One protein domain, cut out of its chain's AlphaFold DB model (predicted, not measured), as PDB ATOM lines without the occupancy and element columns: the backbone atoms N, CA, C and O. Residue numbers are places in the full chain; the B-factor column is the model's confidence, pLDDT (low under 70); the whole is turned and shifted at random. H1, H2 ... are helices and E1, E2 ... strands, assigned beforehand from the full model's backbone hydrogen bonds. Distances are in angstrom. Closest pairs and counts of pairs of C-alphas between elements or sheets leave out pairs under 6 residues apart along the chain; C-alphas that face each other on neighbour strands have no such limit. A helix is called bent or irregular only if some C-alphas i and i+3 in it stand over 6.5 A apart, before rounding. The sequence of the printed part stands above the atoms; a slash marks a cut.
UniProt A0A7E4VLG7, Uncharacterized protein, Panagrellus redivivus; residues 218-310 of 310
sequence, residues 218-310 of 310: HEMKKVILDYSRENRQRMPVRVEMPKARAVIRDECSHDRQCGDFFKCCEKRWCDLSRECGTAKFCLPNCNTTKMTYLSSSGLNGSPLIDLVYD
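Overview. This is residues 218 to 310 of the 310 residues of an uncharacterized protein of Panagrellus redivivus (UniProt A0A7E4VLG7). One five-stranded sheet is curled like part of a barrel and folded back on itself, so that the hairpin E2 and E3 faces the hairpin E4 and E5, with the short strand E1 as the hinge between them. The short helix H3 packs on E3, while H1 and H2 form an arm whose residues 218 to 225 stick out free of the body. The printed part has 93 residues, with three named helices and five named strands in the order H1 H2 E1 H3 E2 E3 E4 E5, and its class is mixed, helices and strands. The sheet is mixed too, in the order E3, E2, E1, E4, E5. The whole is compact, with a radius of gyration of the C-alphas of 13.0 A, and spans 40 by 30 by 20 A.

Arrangement. The strongly twisted sheet has E1, residues 237 to 239, as an inner strand between E2, residues 263 to 271, and E4, residues 289 to 294. E1 is parallel to both, at 47 degrees to E2, with N 237 and O 268 at 2.8 A, and at 22 degrees to E4, with N 238 and O 290 at 2.8 A. The edge strand E3, residues 276 to 283, forms an antiparallel hairpin with E2 at 145 degrees; N 267 and O 279 are 2.9 A apart. The other edge strand, E5, residues 303 to 309, forms an antiparallel hairpin with E4 at 168 degrees; N 291 and O 307 are 2.8 A apart. In this folded sheet, one sheet bent back into two leaves, E3 and E2 face E4 and E5 with 14 pairs of C-alphas within 11 A. E2 bends by 61 degrees at residue 266 and E3 by 63 degrees at residue 280. H3, residues 251 to 254, is on the sheet over E3, at a height over the sheet of 7.3 A; their closest C-alphas, those of Glu 251 and Phe 281, are 5.1 A apart. E1, H3 and E2 make a strand-helix-strand unit, two parallel neighbour strands with a helix between, and its crossover is right-handed. H2, residues 229 to 234, only grazes the sheet with residues 231 to 234. H1, residues 218 to 226, is not on the sheet and meets H2 only through their link. Every O i to N i+4 pair is within hydrogen-bond range in H1 and H2; H3 is too short for such a pair.

Along the chain. E2 is 22.5 A from first to last C-alpha, E3 18.8 A, and E4 and E5 15.8 A each. H1 is 12.3 A long and begins at C-alpha 218 (145.367, 151.199, 156.731). E5 ends at C-alpha 309 (153.376, 168.102, 170.893).

Size, cuts and confidence. The two farthest C-alphas, those of His 218 and Asp 260, are 41.7 A apart. The printed part has no cut, and the link from E1 to H3, 11 residues, is long. Mean pLDDT of the printed part is 79.4; residues 218 to 235, 296 to 303 and 310 are under 70.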
ATOM      1  N   HIS A 218     145.892 151.583 155.426       55.16
ATOM      2  CA  HIS A 218     145.367 151.199 156.731       55.16
ATOM      3  C   HIS A 218     146.179 151.766 157.913       55.16
ATOM      4  O   HIS A 218     145.599 152.186 158.917       55.16
ATOM      5  N   GLU A 219     147.507 151.811 157.810       56.28
ATOM      6  CA  GLU A 219     148.387 152.420 158.813       56.28
ATOM      7  C   GLU A 219     148.263 153.941 158.820       56.28
ATOM      8  O   GLU A 219     148.113 154.525 159.896       56.28
ATOM      9  N   MET A 220     148.209 154.580 157.646       53.34
ATOM     10  CA  MET A 220     147.952 156.022 157.572       53.34
ATOM     11  C   MET A 220     146.588 156.369 158.178       53.34
ATOM     12  O   MET A 220     146.480 157.301 158.974       53.34
ATOM     13  N   LYS A 221     145.548 155.578 157.895       50.91
ATOM     14  CA  LYS A 221     144.204 155.787 158.457       50.91
ATOM     15  C   LYS A 221     144.168 155.610 159.976       50.91
ATOM     16  O   LYS A 221     143.446 156.345 160.646       50.91
ATOM     17  N   LYS A 222     144.961 154.684 160.527       55.72
ATOM     18  CA  LYS A 222     145.111 154.490 161.979       55.72
ATOM     19  C   LYS A 222     145.775 155.702 162.634       55.72
ATOM     20  O   LYS A 222     145.238 156.234 163.599       55.72
ATOM     21  N   VAL A 223     146.870 156.198 162.052       50.25
ATOM     22  CA  VAL A 223     147.544 157.418 162.521       50.25
ATOM     23  C   VAL A 223     146.591 158.622 162.457       50.25
ATOM     24  O   VAL A 223     146.468 159.358 163.430       50.25
ATOM     25  N   ILE A 224     145.841 158.791 161.367       48.22
ATOM     26  CA  ILE A 224     144.915 159.923 161.178       48.22
ATOM     27  C   ILE A 224     143.717 159.872 162.146       48.22
ATOM     28  O   ILE A 224     143.316 160.913 162.671       48.22
ATOM     29  N   LEU A 225     143.152 158.688 162.417       50.28
ATOM     30  CA  LEU A 225     142.058 158.520 163.387       50.28
ATOM     31  C   LEU A 225     142.516 158.820 164.820       50.28
ATOM     32  O   LEU A 225     141.793 159.482 165.574       50.28
ATOM     33  N   ASP A 226     143.733 158.404 165.169       54.94
ATOM     34  CA  ASP A 226     144.322 158.680 166.478       54.94
ATOM     35  C   ASP A 226     144.598 160.182 166.671       54.94
ATOM     36  O   ASP A 226     144.409 160.692 167.776       54.94
ATOM     37  N   TYR A 227     144.905 160.916 165.593       54.94
ATOM     38  CA  TYR A 227     145.075 162.378 165.572       54.94
ATOM     39  C   TYR A 227     143.794 163.177 165.282       54.94
ATOM     40  O   TYR A 227     143.879 164.371 164.961       54.94
ATOM     41  N   SER A 228     142.612 162.566 165.402       60.81
ATOM     42  CA  SER A 228     141.345 163.290 165.257       60.81
ATOM     43  C   SER A 228     141.293 164.512 166.186       60.81
ATOM     44  O   SER A 228     141.820 164.496 167.301       60.81
ATOM     45  N   ARG A 229     140.640 165.595 165.739       62.06
ATOM     46  CA  ARG A 229     140.495 166.836 166.526       62.06
ATOM     47  C   ARG A 229     139.938 166.559 167.927       62.06
ATOM     48  O   ARG A 229     140.341 167.210 168.881       62.06
ATOM     49  N   GLU A 230     139.056 165.575 168.057       66.62
ATOM     50  CA  GLU A 230     138.462 165.183 169.332       66.62
ATOM     51  C   GLU A 230     139.468 164.486 170.263       66.62
ATOM     52  O   GLU A 230     139.503 164.782 171.457       66.62
ATOM     53  N   ASN A 231     140.350 163.633 169.730       61.38
ATOM     54  CA  ASN A 231     141.460 163.070 170.503       61.38
ATOM     55  C   ASN A 231     142.476 164.144 170.900       61.38
ATOM     56  O   ASN A 231     142.903 164.155 172.051       61.38
ATOM     57  N   ARG A 232     142.790 165.097 170.013       61.50
ATOM     58  CA  ARG A 232     143.632 166.257 170.362       61.50
ATOM     59  C   ARG A 232     143.005 167.094 171.474       61.50
ATOM     60  O   ARG A 232     143.692 167.461 172.410       61.50
ATOM     61  N   GLN A 233     141.692 167.320 171.440       63.78
ATOM     62  CA  GLN A 233     140.974 168.061 172.487       63.78
ATOM     63  C   GLN A 233     140.925 167.323 173.830       63.78
ATOM     64  O   GLN A 233     140.910 167.959 174.882       63.78
ATOM     65  N   ARG A 234     140.911 165.985 173.810       67.62
ATOM     66  CA  ARG A 234     140.984 165.153 175.023       67.62
ATOM     67  C   ARG A 234     142.420 164.955 175.520       67.62
ATOM     68  O   ARG A 234     142.602 164.419 176.612       67.62
ATOM     69  N   MET A 235     143.402 165.389 174.728       68.62
ATOM     70  CA  MET A 235     144.835 165.433 175.013       68.62
ATOM     71  C   MET A 235     145.402 164.198 175.740       68.62
ATOM     72  O   MET A 235     146.059 164.365 176.775       68.62
ATOM     73  N   PRO A 236     145.151 162.958 175.282       79.69
ATOM     74  CA  PRO A 236     145.700 161.796 175.953       79.69
ATOM     75  C   PRO A 236     147.205 161.672 175.687       79.69
ATOM     76  O   PRO A 236     147.692 161.992 174.604       79.69
ATOM     77  N   VAL A 237     147.941 161.152 176.667       88.00
ATOM     78  CA  VAL A 237     149.307 160.668 176.459       88.00
ATOM     79  C   VAL A 237     149.240 159.323 175.739       88.00
ATOM     80  O   VAL A 237     148.564 158.393 176.183       88.00
ATOM     81  N   ARG A 238     149.919 159.208 174.605       88.69
ATOM     82  CA  ARG A 238     149.966 157.978 173.817       88.69
ATOM     83  C   ARG A 238     151.203 157.178 174.196       88.69
ATOM     84  O   ARG A 238     152.304 157.722 174.228       88.69
ATOM     85  N   VAL A 239     151.015 155.895 174.481       89.25
ATOM     86  CA  VAL A 239     152.106 155.005 174.875       89.25
ATOM     87  C   VAL A 239     152.306 153.948 173.800       89.25
ATOM     88  O   VAL A 239     151.450 153.090 173.585       89.25
ATOM     89  N   GLU A 240     153.451 154.003 173.128       89.00
ATOM     90  CA  GLU A 240     153.802 153.133 171.999       89.00
ATOM     91  C   GLU A 240     154.326 151.768 172.472       89.00
ATOM     92  O   GLU A 240     155.382 151.289 172.066       89.00
ATOM     93  N   MET A 241     153.572 151.138 173.369       85.38
ATOM     94  CA  MET A 241     153.837 149.815 173.928       85.38
ATOM     95  C   MET A 241     152.499 149.138 174.268       85.38
ATOM     96  O   MET A 241     151.580 149.826 174.696       85.38
ATOM     97  N   PRO A 242     152.325 147.818 174.095       87.75
ATOM     98  CA  PRO A 242     151.163 147.100 174.626       87.75
ATOM     99  C   PRO A 242     151.313 146.791 176.128       87.75
ATOM    100  O   PRO A 242     152.419 146.528 176.596       87.75
ATOM    101  N   LYS A 243     150.201 146.722 176.872       89.31
ATOM    102  CA  LYS A 243     150.157 146.436 178.323       89.31
ATOM    103  C   LYS A 243     150.970 147.430 179.160       89.31
ATOM    104  O   LYS A 243     151.615 147.063 180.147       89.31
ATOM    105  N   ALA A 244     150.926 148.702 178.783       89.56
ATOM    106  CA  ALA A 244     151.741 149.747 179.392       89.56
ATOM    107  C   ALA A 244     151.381 150.017 180.862       89.56
ATOM    108  O   ALA A 244     152.203 150.548 181.607       89.56
ATOM    109  N   ARG A 245     150.193 149.601 181.320       91.06
ATOM    110  CA  ARG A 245     149.743 149.777 182.710       91.06
ATOM    111  C   ARG A 245     150.749 149.297 183.753       91.06
ATOM    112  O   ARG A 245     150.859 149.910 184.808       91.06
ATOM    113  N   ALA A 246     151.439 148.193 183.477       88.31
ATOM    114  CA  ALA A 246     152.397 147.605 184.411       88.31
ATOM    115  C   ALA A 246     153.707 148.407 184.518       88.31
ATOM    116  O   ALA A 246     154.464 148.212 185.465       88.31
ATOM    117  N   VAL A 247     153.983 149.278 183.543       88.12
ATOM    118  CA  VAL A 247     155.274 149.960 183.383       88.12
ATOM    119  C   VAL A 247     155.149 151.472 183.570       88.12
ATOM    120  O   VAL A 247     156.119 152.106 183.974       88.12
ATOM    121  N   ILE A 248     153.971 152.053 183.327       88.75
ATOM    122  CA  ILE A 248     153.716 153.484 183.529       88.75
ATOM    123  C   ILE A 248     153.889 153.852 185.001       88.75
ATOM    124  O   ILE A 248     153.325 153.220 185.896       88.75
ATOM    125  N   ARG A 249     154.652 154.918 185.237       88.25
ATOM    126  CA  ARG A 249     154.946 155.463 186.563       88.25
ATOM    127  C   ARG A 249     154.534 156.924 186.641       88.25
ATOM    128  O   ARG A 249     154.313 157.579 185.629       88.25
ATOM    129  N   ASP A 250     154.437 157.416 187.868       91.31
ATOM    130  CA  ASP A 250     154.302 158.842 188.144       91.31
ATOM    131  C   ASP A 250     155.640 159.539 187.865       91.31
ATOM    132  O   ASP A 250     156.577 159.439 188.666       91.31
ATOM    133  N   GLU A 251     155.730 160.227 186.727       91.31
ATOM    134  CA  GLU A 251     156.927 160.974 186.332       91.31
ATOM    135  C   GLU A 251     157.209 162.132 187.287       91.31
ATOM    136  O   GLU A 251     158.366 162.445 187.535       91.31
ATOM    137  N   CYS A 252     156.181 162.723 187.896       92.50
ATOM    138  CA  CYS A 252     156.360 163.861 188.793       92.50
ATOM    139  C   CYS A 252     157.092 163.497 190.084       92.50
ATOM    140  O   CYS A 252     157.718 164.352 190.701       92.50
ATOM    141  N   SER A 253     156.986 162.236 190.507       90.56
ATOM    142  CA  SER A 253     157.687 161.729 191.690       90.56
ATOM    143  C   SER A 253     159.117 161.266 191.378       90.56
ATOM    144  O   SER A 253     159.918 161.110 192.296       90.56
ATOM    145  N   HIS A 254     159.437 161.013 190.105       84.88
ATOM    146  CA  HIS A 254     160.715 160.427 189.684       84.88
ATOM    147  C   HIS A 254     161.635 161.424 188.973       84.88
ATOM    148  O   HIS A 254     162.855 161.300 189.079       84.88
ATOM    149  N   ASP A 255     161.076 162.395 188.255       84.56
ATOM    150  CA  ASP A 255     161.835 163.389 187.511       84.56
ATOM    151  C   ASP A 255     162.096 164.625 188.377       84.56
ATOM    152  O   ASP A 255     161.179 165.342 188.777       84.56
ATOM    153  N   ARG A 256     163.377 164.889 188.645       85.75
ATOM    154  CA  ARG A 256     163.813 166.049 189.434       85.75
ATOM    155  C   ARG A 256     163.530 167.377 188.742       85.75
ATOM    156  O   ARG A 256     163.475 168.389 189.425       85.75
ATOM    157  N   GLN A 257     163.370 167.388 187.420       86.00
ATOM    158  CA  GLN A 257     163.048 168.600 186.665       86.00
ATOM    159  C   GLN A 257     161.552 168.941 186.736       86.00
ATOM    160  O   GLN A 257     161.135 170.025 186.301       86.00
ATOM    161  N   CYS A 258     160.738 168.039 187.299       90.81
ATOM    162  CA  CYS A 258     159.324 168.273 187.516       90.81
ATOM    163  C   CYS A 258     159.074 169.211 188.694       90.81
ATOM    164  O   CYS A 258     159.394 168.896 189.835       90.81
ATOM    165  N   GLY A 259     158.452 170.355 188.415       85.38
ATOM    166  CA  GLY A 259     158.228 171.437 189.371       85.38
ATOM    167  C   GLY A 259     159.083 172.671 189.086       85.38
ATOM    168  O   GLY A 259     158.604 173.779 189.319       85.38
ATOM    169  N   ASP A 260     160.280 172.488 188.519       89.00
ATOM    170  CA  ASP A 260     161.197 173.587 188.196       89.00
ATOM    171  C   ASP A 260     160.935 174.143 186.791       89.00
ATOM    172  O   ASP A 260     160.528 175.294 186.625       89.00
ATOM    173  N   PHE A 261     161.131 173.309 185.765       87.81
ATOM    174  CA  PHE A 261     160.965 173.693 184.354       87.81
ATOM    175  C   PHE A 261     159.681 173.138 183.746       87.81
ATOM    176  O   PHE A 261     159.107 173.719 182.823       87.81
ATOM    177  N   PHE A 262     159.216 172.018 184.286       94.12
ATOM    178  CA  PHE A 262     158.031 171.314 183.832       94.12
ATOM    179  C   PHE A 262     156.963 171.296 184.925       94.12
ATOM    180  O   PHE A 262     157.241 171.456 186.113       94.12
ATOM    181  N   LYS A 263     155.714 171.083 184.524       94.31
ATOM    182  CA  LYS A 263     154.557 170.980 185.407       94.31
ATOM    183  C   LYS A 263     154.128 169.529 185.531       94.31
ATOM    184  O   LYS A 263     154.067 168.797 184.545       94.31
ATOM    185  N   CYS A 264     153.760 169.149 186.749       95.12
ATOM    186  CA  CYS A 264     153.109 167.874 186.978       95.12
ATOM    187  C   CYS A 264     151.665 167.923 186.473       95.12
ATOM    188  O   CYS A 264     150.854 168.704 186.978       95.12
ATOM    189  N   CYS A 265     151.342 167.084 185.494       93.38
ATOM    190  CA  CYS A 265     150.046 167.073 184.836       93.38
ATOM    191  C   CYS A 265     149.406 165.691 184.929       93.38
ATOM    192  O   CYS A 265     149.958 164.693 184.468       93.38
ATOM    193  N   GLU A 266     148.202 165.637 185.490       94.50
ATOM    194  CA  GLU A 266     147.383 164.434 185.456       94.50
ATOM    195  C   GLU A 266     146.743 164.302 184.071       94.50
ATOM    196  O   GLU A 266     145.980 165.167 183.630       94.50
ATOM    197  N   LYS A 267     147.088 163.231 183.357       91.62
ATOM    198  CA  LYS A 267     146.621 162.985 181.993       91.62
ATOM    199  C   LYS A 267     146.076 161.578 181.862       91.62
ATOM    200  O   LYS A 267     146.593 160.615 182.435       91.62
ATOM    201  N   ARG A 268     145.046 161.459 181.027       91.75
ATOM    202  CA  ARG A 268     144.625 160.162 180.515       91.75
ATOM    203  C   ARG A 268     145.696 159.654 179.559       91.75
ATOM    204  O   ARG A 268     146.201 160.425 178.752       91.75
ATOM    205  N   TRP A 269     146.002 158.372 179.613       91.38
ATOM    206  CA  TRP A 269     146.880 157.722 178.654       91.38
ATOM    207  C   TRP A 269     146.193 156.516 178.031       91.38
ATOM    208  O   TRP A 269     145.252 155.976 178.619       91.38
ATOM    209  N   CYS A 270     146.644 156.119 176.845       89.69
ATOM    210  CA  CYS A 270     146.216 154.891 176.182       89.69
ATOM    211  C   CYS A 270     147.404 154.219 175.491       89.69
ATOM    212  O   CYS A 270     148.287 154.898 174.963       89.69
ATOM    213  N   ASP A 271     147.402 152.892 175.492       90.62
ATOM    214  CA  ASP A 271     148.473 152.065 174.951       90.62
ATOM    215  C   ASP A 271     148.076 151.343 173.651       90.62
ATOM    216  O   ASP A 271     146.930 151.425 173.193       90.62
ATOM    217  N   LEU A 272     149.012 150.609 173.036       86.38
ATOM    218  CA  LEU A 272     148.752 149.915 171.763       86.38
ATOM    219  C   LEU A 272     147.737 148.765 171.879       86.38
ATOM    220  O   LEU A 272     147.126 148.382 170.876       86.38
ATOM    221  N   SER A 273     147.519 148.234 173.084       87.00
ATOM    222  CA  SER A 273     146.470 147.248 173.382       87.00
ATOM    223  C   SER A 273     145.099 147.875 173.652       87.00
ATOM    224  O   SER A 273     144.152 147.147 173.954       87.00
ATOM    225  N   ARG A 274     144.965 149.198 173.482       84.19
ATOM    226  CA  ARG A 274     143.757 149.979 173.798       84.19
ATOM    227  C   ARG A 274     143.406 149.965 175.288       84.19
ATOM    228  O   ARG A 274     142.269 150.280 175.646       84.19
ATOM    229  N   GLU A 275     144.355 149.618 176.154       89.62
ATOM    230  CA  GLU A 275     144.208 149.848 177.585       89.62
ATOM    231  C   GLU A 275     144.468 151.330 177.848       89.62
ATOM    232  O   GLU A 275     145.421 151.911 177.331       89.62
ATOM    233  N   CYS A 276     143.588 151.952 178.625       90.81
ATOM    234  CA  CYS A 276     143.712 153.350 178.994       90.81
ATOM    235  C   CYS A 276     143.640 153.499 180.506       90.81
ATOM    236  O   CYS A 276     142.903 152.776 181.180       90.81
ATOM    237  N   GLY A 277     144.329 154.504 181.023       92.62
ATOM    238  CA  GLY A 277     144.300 154.855 182.433       92.62
ATOM    239  C   GLY A 277     144.537 156.341 182.640       92.62
ATOM    240  O   GLY A 277     144.527 157.121 181.689       92.62
ATOM    241  N   THR A 278     144.765 156.716 183.890       93.44
ATOM    242  CA  THR A 278     145.204 158.058 184.268       93.44
ATOM    243  C   THR A 278     146.544 157.929 184.971       93.44
ATOM    244  O   THR A 278     146.737 157.005 185.761       93.44
ATOM    245  N   ALA A 279     147.481 158.812 184.650       93.12
ATOM    246  CA  ALA A 279     148.774 158.894 185.315       93.12
ATOM    247  C   ALA A 279     149.253 160.347 185.338       93.12
ATOM    248  O   ALA A 279     148.653 161.234 184.724       93.12
ATOM    249  N   LYS A 280     150.324 160.584 186.088       94.56
ATOM    250  CA  LYS A 280     150.948 161.891 186.230       94.56
ATOM    251  C   LYS A 280     152.200 161.946 185.367       94.56
ATOM    252  O   LYS A 280     153.088 161.109 185.510       94.56
ATOM    253  N   PHE A 281     152.228 162.925 184.475       92.88
ATOM    254  CA  PHE A 281     153.298 163.138 183.513       92.88
ATOM    255  C   PHE A 281     153.932 164.496 183.745       92.88
ATOM    256  O   PHE A 281     153.239 165.458 184.097       92.88
ATOM    257  N   CYS A 282     155.234 164.572 183.515       92.81
ATOM    258  CA  CYS A 282     155.949 165.824 183.598       92.81
ATOM    259  C   CYS A 282     155.971 166.503 182.225       92.81
ATOM    260  O   CYS A 282     156.551 165.978 181.278       92.81
ATOM    261  N   LEU A 283     155.275 167.635 182.090       92.69
ATOM    262  CA  LEU A 283     155.041 168.296 180.801       92.69
ATOM    263  C   LEU A 283     155.336 169.800 180.872       92.69
ATOM    264  O   LEU A 283     155.125 170.403 181.923       92.69
ATOM    265  N   PRO A 284     155.719 170.467 179.766       92.06
ATOM    266  CA  PRO A 284     155.885 171.927 179.748       92.06
ATOM    267  C   PRO A 284     154.597 172.671 180.135       92.06
ATOM    268  O   PRO A 284     154.616 173.694 180.822       92.06
ATOM    269  N   ASN A 285     153.448 172.141 179.709       91.31
ATOM    270  CA  ASN A 285     152.126 172.647 180.050       91.31
ATOM    271  C   ASN A 285     151.126 171.482 180.096       91.31
ATOM    272  O   ASN A 285     151.206 170.556 179.300       91.31
ATOM    273  N   CYS A 286     150.123 171.539 180.973       90.50
ATOM    274  CA  CYS A 286     149.065 170.528 181.019       90.50
ATOM    275  C   CYS A 286     148.106 170.578 179.826       90.50
ATOM    276  O   CYS A 286     147.222 169.731 179.731       90.50
ATOM    277  N   ASN A 287     148.296 171.513 178.898       87.12
ATOM    278  CA  ASN A 287     147.622 171.522 177.605       87.12
ATOM    279  C   ASN A 287     148.410 170.792 176.506       87.12
ATOM    280  O   ASN A 287     147.882 170.622 175.416       87.12
ATOM    281  N   THR A 288     149.643 170.343 176.759       87.44
ATOM    282  CA  THR A 288     150.379 169.571 175.751       87.44
ATOM    283  C   THR A 288     149.966 168.107 175.776       87.44
ATOM    284  O   THR A 288     149.458 167.567 176.771       87.44
ATOM    285  N   THR A 289     150.211 167.454 174.655       87.00
ATOM    286  CA  THR A 289     150.129 166.010 174.463       87.00
ATOM    287  C   THR A 289     151.523 165.405 174.395       87.00
ATOM    288  O   THR A 289     152.515 166.103 174.184       87.00
ATOM    289  N   LYS A 290     151.613 164.098 174.637       89.00
ATOM    290  CA  LYS A 290     152.884 163.375 174.698       89.00
ATOM    291  C   LYS A 290     152.735 162.006 174.059       89.00
ATOM    292  O   LYS A 290     151.694 161.363 174.196       89.00
ATOM    293  N   MET A 291     153.752 161.579 173.327       89.06
ATOM    294  CA  MET A 291     153.899 160.235 172.789       89.06
ATOM    295  C   MET A 291     155.183 159.679 173.367       89.06
ATOM    296  O   MET A 291     156.254 160.238 173.149       89.06
ATOM    297  N   THR A 292     155.061 158.588 174.108       88.19
ATOM    298  CA  THR A 292     156.189 157.996 174.812       88.19
ATOM    299  C   THR A 292     156.385 156.545 174.406       88.19
ATOM    300  O   THR A 292     155.431 155.768 174.290       88.19
ATOM    301  N   TYR A 293     157.642 156.184 174.187       85.44
ATOM    302  CA  TYR A 293     158.090 154.820 173.956       85.44
ATOM    303  C   TYR A 293     158.745 154.346 175.244       85.44
ATOM    304  O   TYR A 293     159.874 154.726 175.548       85.44
ATOM    305  N   LEU A 294     158.038 153.540 176.028       81.75
ATOM    306  CA  LEU A 294     158.618 152.960 177.236       81.75
ATOM    307  C   LEU A 294     159.597 151.846 176.843       81.75
ATOM    308  O   LEU A 294     159.387 151.151 175.851       81.75
ATOM    309  N   SER A 295     160.671 151.652 177.606       70.25
ATOM    310  CA  SER A 295     161.507 150.461 177.429       70.25
ATOM    311  C   SER A 295     160.889 149.275 178.157       70.25
ATOM    312  O   SER A 295     160.675 149.343 179.366       70.25
ATOM    313  N   SER A 296     160.652 148.165 177.454       60.84
ATOM    314  CA  SER A 296     160.327 146.881 178.097       60.84
ATOM    315  C   SER A 296     161.534 146.285 178.827       60.84
ATOM    316  O   SER A 296     161.373 145.471 179.730       60.84
ATOM    317  N   SER A 297     162.738 146.683 178.408       54.91
ATOM    318  CA  SER A 297     164.017 146.073 178.786       54.91
ATOM    319  C   SER A 297     164.822 146.943 179.755       54.91
ATOM    320  O   SER A 297     165.816 146.493 180.320       54.91
ATOM    321  N   GLY A 298     164.420 148.202 179.935       51.75
ATOM    322  CA  GLY A 298     165.066 149.140 180.838       51.75
ATOM    323  C   GLY A 298     164.643 148.864 182.271       51.75
ATOM    324  O   GLY A 298     163.478 149.058 182.624       51.75
ATOM    325  N   LEU A 299     165.601 148.451 183.103       47.62
ATOM    326  CA  LEU A 299     165.508 148.566 184.556       47.62
ATOM    327  C   LEU A 299     164.936 149.958 184.874       47.62
ATOM    328  O   LEU A 299     165.610 150.955 184.648       47.62
ATOM    329  N   ASN A 300     163.689 150.008 185.356       55.44
ATOM    330  CA  ASN A 300     162.937 151.195 185.802       55.44
ATOM    331  C   ASN A 300     161.905 151.831 184.857       55.44
ATOM    332  O   ASN A 300     161.284 152.809 185.273       55.44
ATOM    333  N   GLY A 301     161.629 151.282 183.669       56.19
ATOM    334  CA  GLY A 301     160.520 151.786 182.837       56.19
ATOM    335  C   GLY A 301     160.701 153.238 182.373       56.19
ATOM    336  O   GLY A 301     159.719 153.942 182.149       56.19
ATOM    337  N   SER A 302     161.949 153.697 182.253       61.34
ATOM    338  CA  SER A 302     162.264 155.011 181.702       61.34
ATOM    339  C   SER A 302     161.866 155.083 180.220       61.34
ATOM    340  O   SER A 302     162.045 154.094 179.490       61.34
ATOM    341  N   PRO A 303     161.342 156.227 179.753       62.38
ATOM    342  CA  PRO A 303     161.031 156.413 178.344       62.38
ATOM    343  C   PRO A 303     162.323 156.387 177.512       62.38
ATOM    344  O   PRO A 303     163.300 157.050 177.847       62.38
ATOM    345  N   LEU A 304     162.338 155.595 176.439       71.00
ATOM    346  CA  LEU A 304     163.400 155.578 175.424       71.00
ATOM    347  C   LEU A 304     163.325 156.816 174.541       71.00
ATOM    348  O   LEU A 304     164.340 157.396 174.172       71.00
ATOM    349  N   ILE A 305     162.101 157.176 174.169       77.69
ATOM    350  CA  ILE A 305     161.800 158.313 173.314       77.69
ATOM    351  C   ILE A 305     160.569 158.979 173.896       77.69
ATOM    352  O   ILE A 305     159.571 158.312 174.188       77.69
ATOM    353  N   ASP A 306     160.654 160.292 174.046       81.38
ATOM    354  CA  ASP A 306     159.569 161.098 174.556       81.38
ATOM    355  C   ASP A 306     159.347 162.319 173.664       81.38
ATOM    356  O   ASP A 306     160.225 163.167 173.514       81.38
ATOM    357  N   LEU A 307     158.188 162.365 173.011       82.69
ATOM    358  CA  LEU A 307     157.826 163.398 172.048       82.69
ATOM    359  C   LEU A 307     156.640 164.189 172.590       82.69
ATOM    360  O   LEU A 307     155.539 163.652 172.727       82.69
ATOM    361  N   VAL A 308     156.853 165.473 172.862       82.38
ATOM    362  CA  VAL A 308     155.816 166.399 173.332       82.38
ATOM    363  C   VAL A 308     155.336 167.257 172.161       82.38
ATOM    364  O   VAL A 308     156.151 167.822 171.435       82.38
ATOM    365  N   TYR A 309     154.021 167.348 171.975       79.62
ATOM    366  CA  TYR A 309     153.376 168.102 170.893       79.62
ATOM    367  C   TYR A 309     152.170 168.892 171.415       79.62
ATOM    368  O   TYR A 309     151.590 168.522 172.445       79.62
ATOM    369  N   ASP A 310     151.827 169.981 170.723       65.25
ATOM    370  CA  ASP A 310     150.662 170.835 171.004       65.25
ATOM    371  C   ASP A 310     149.396 170.434 170.220       65.25
ATOM    372  O   ASP A 310     149.499 169.710 169.196       65.25
TER     373      ASP A 310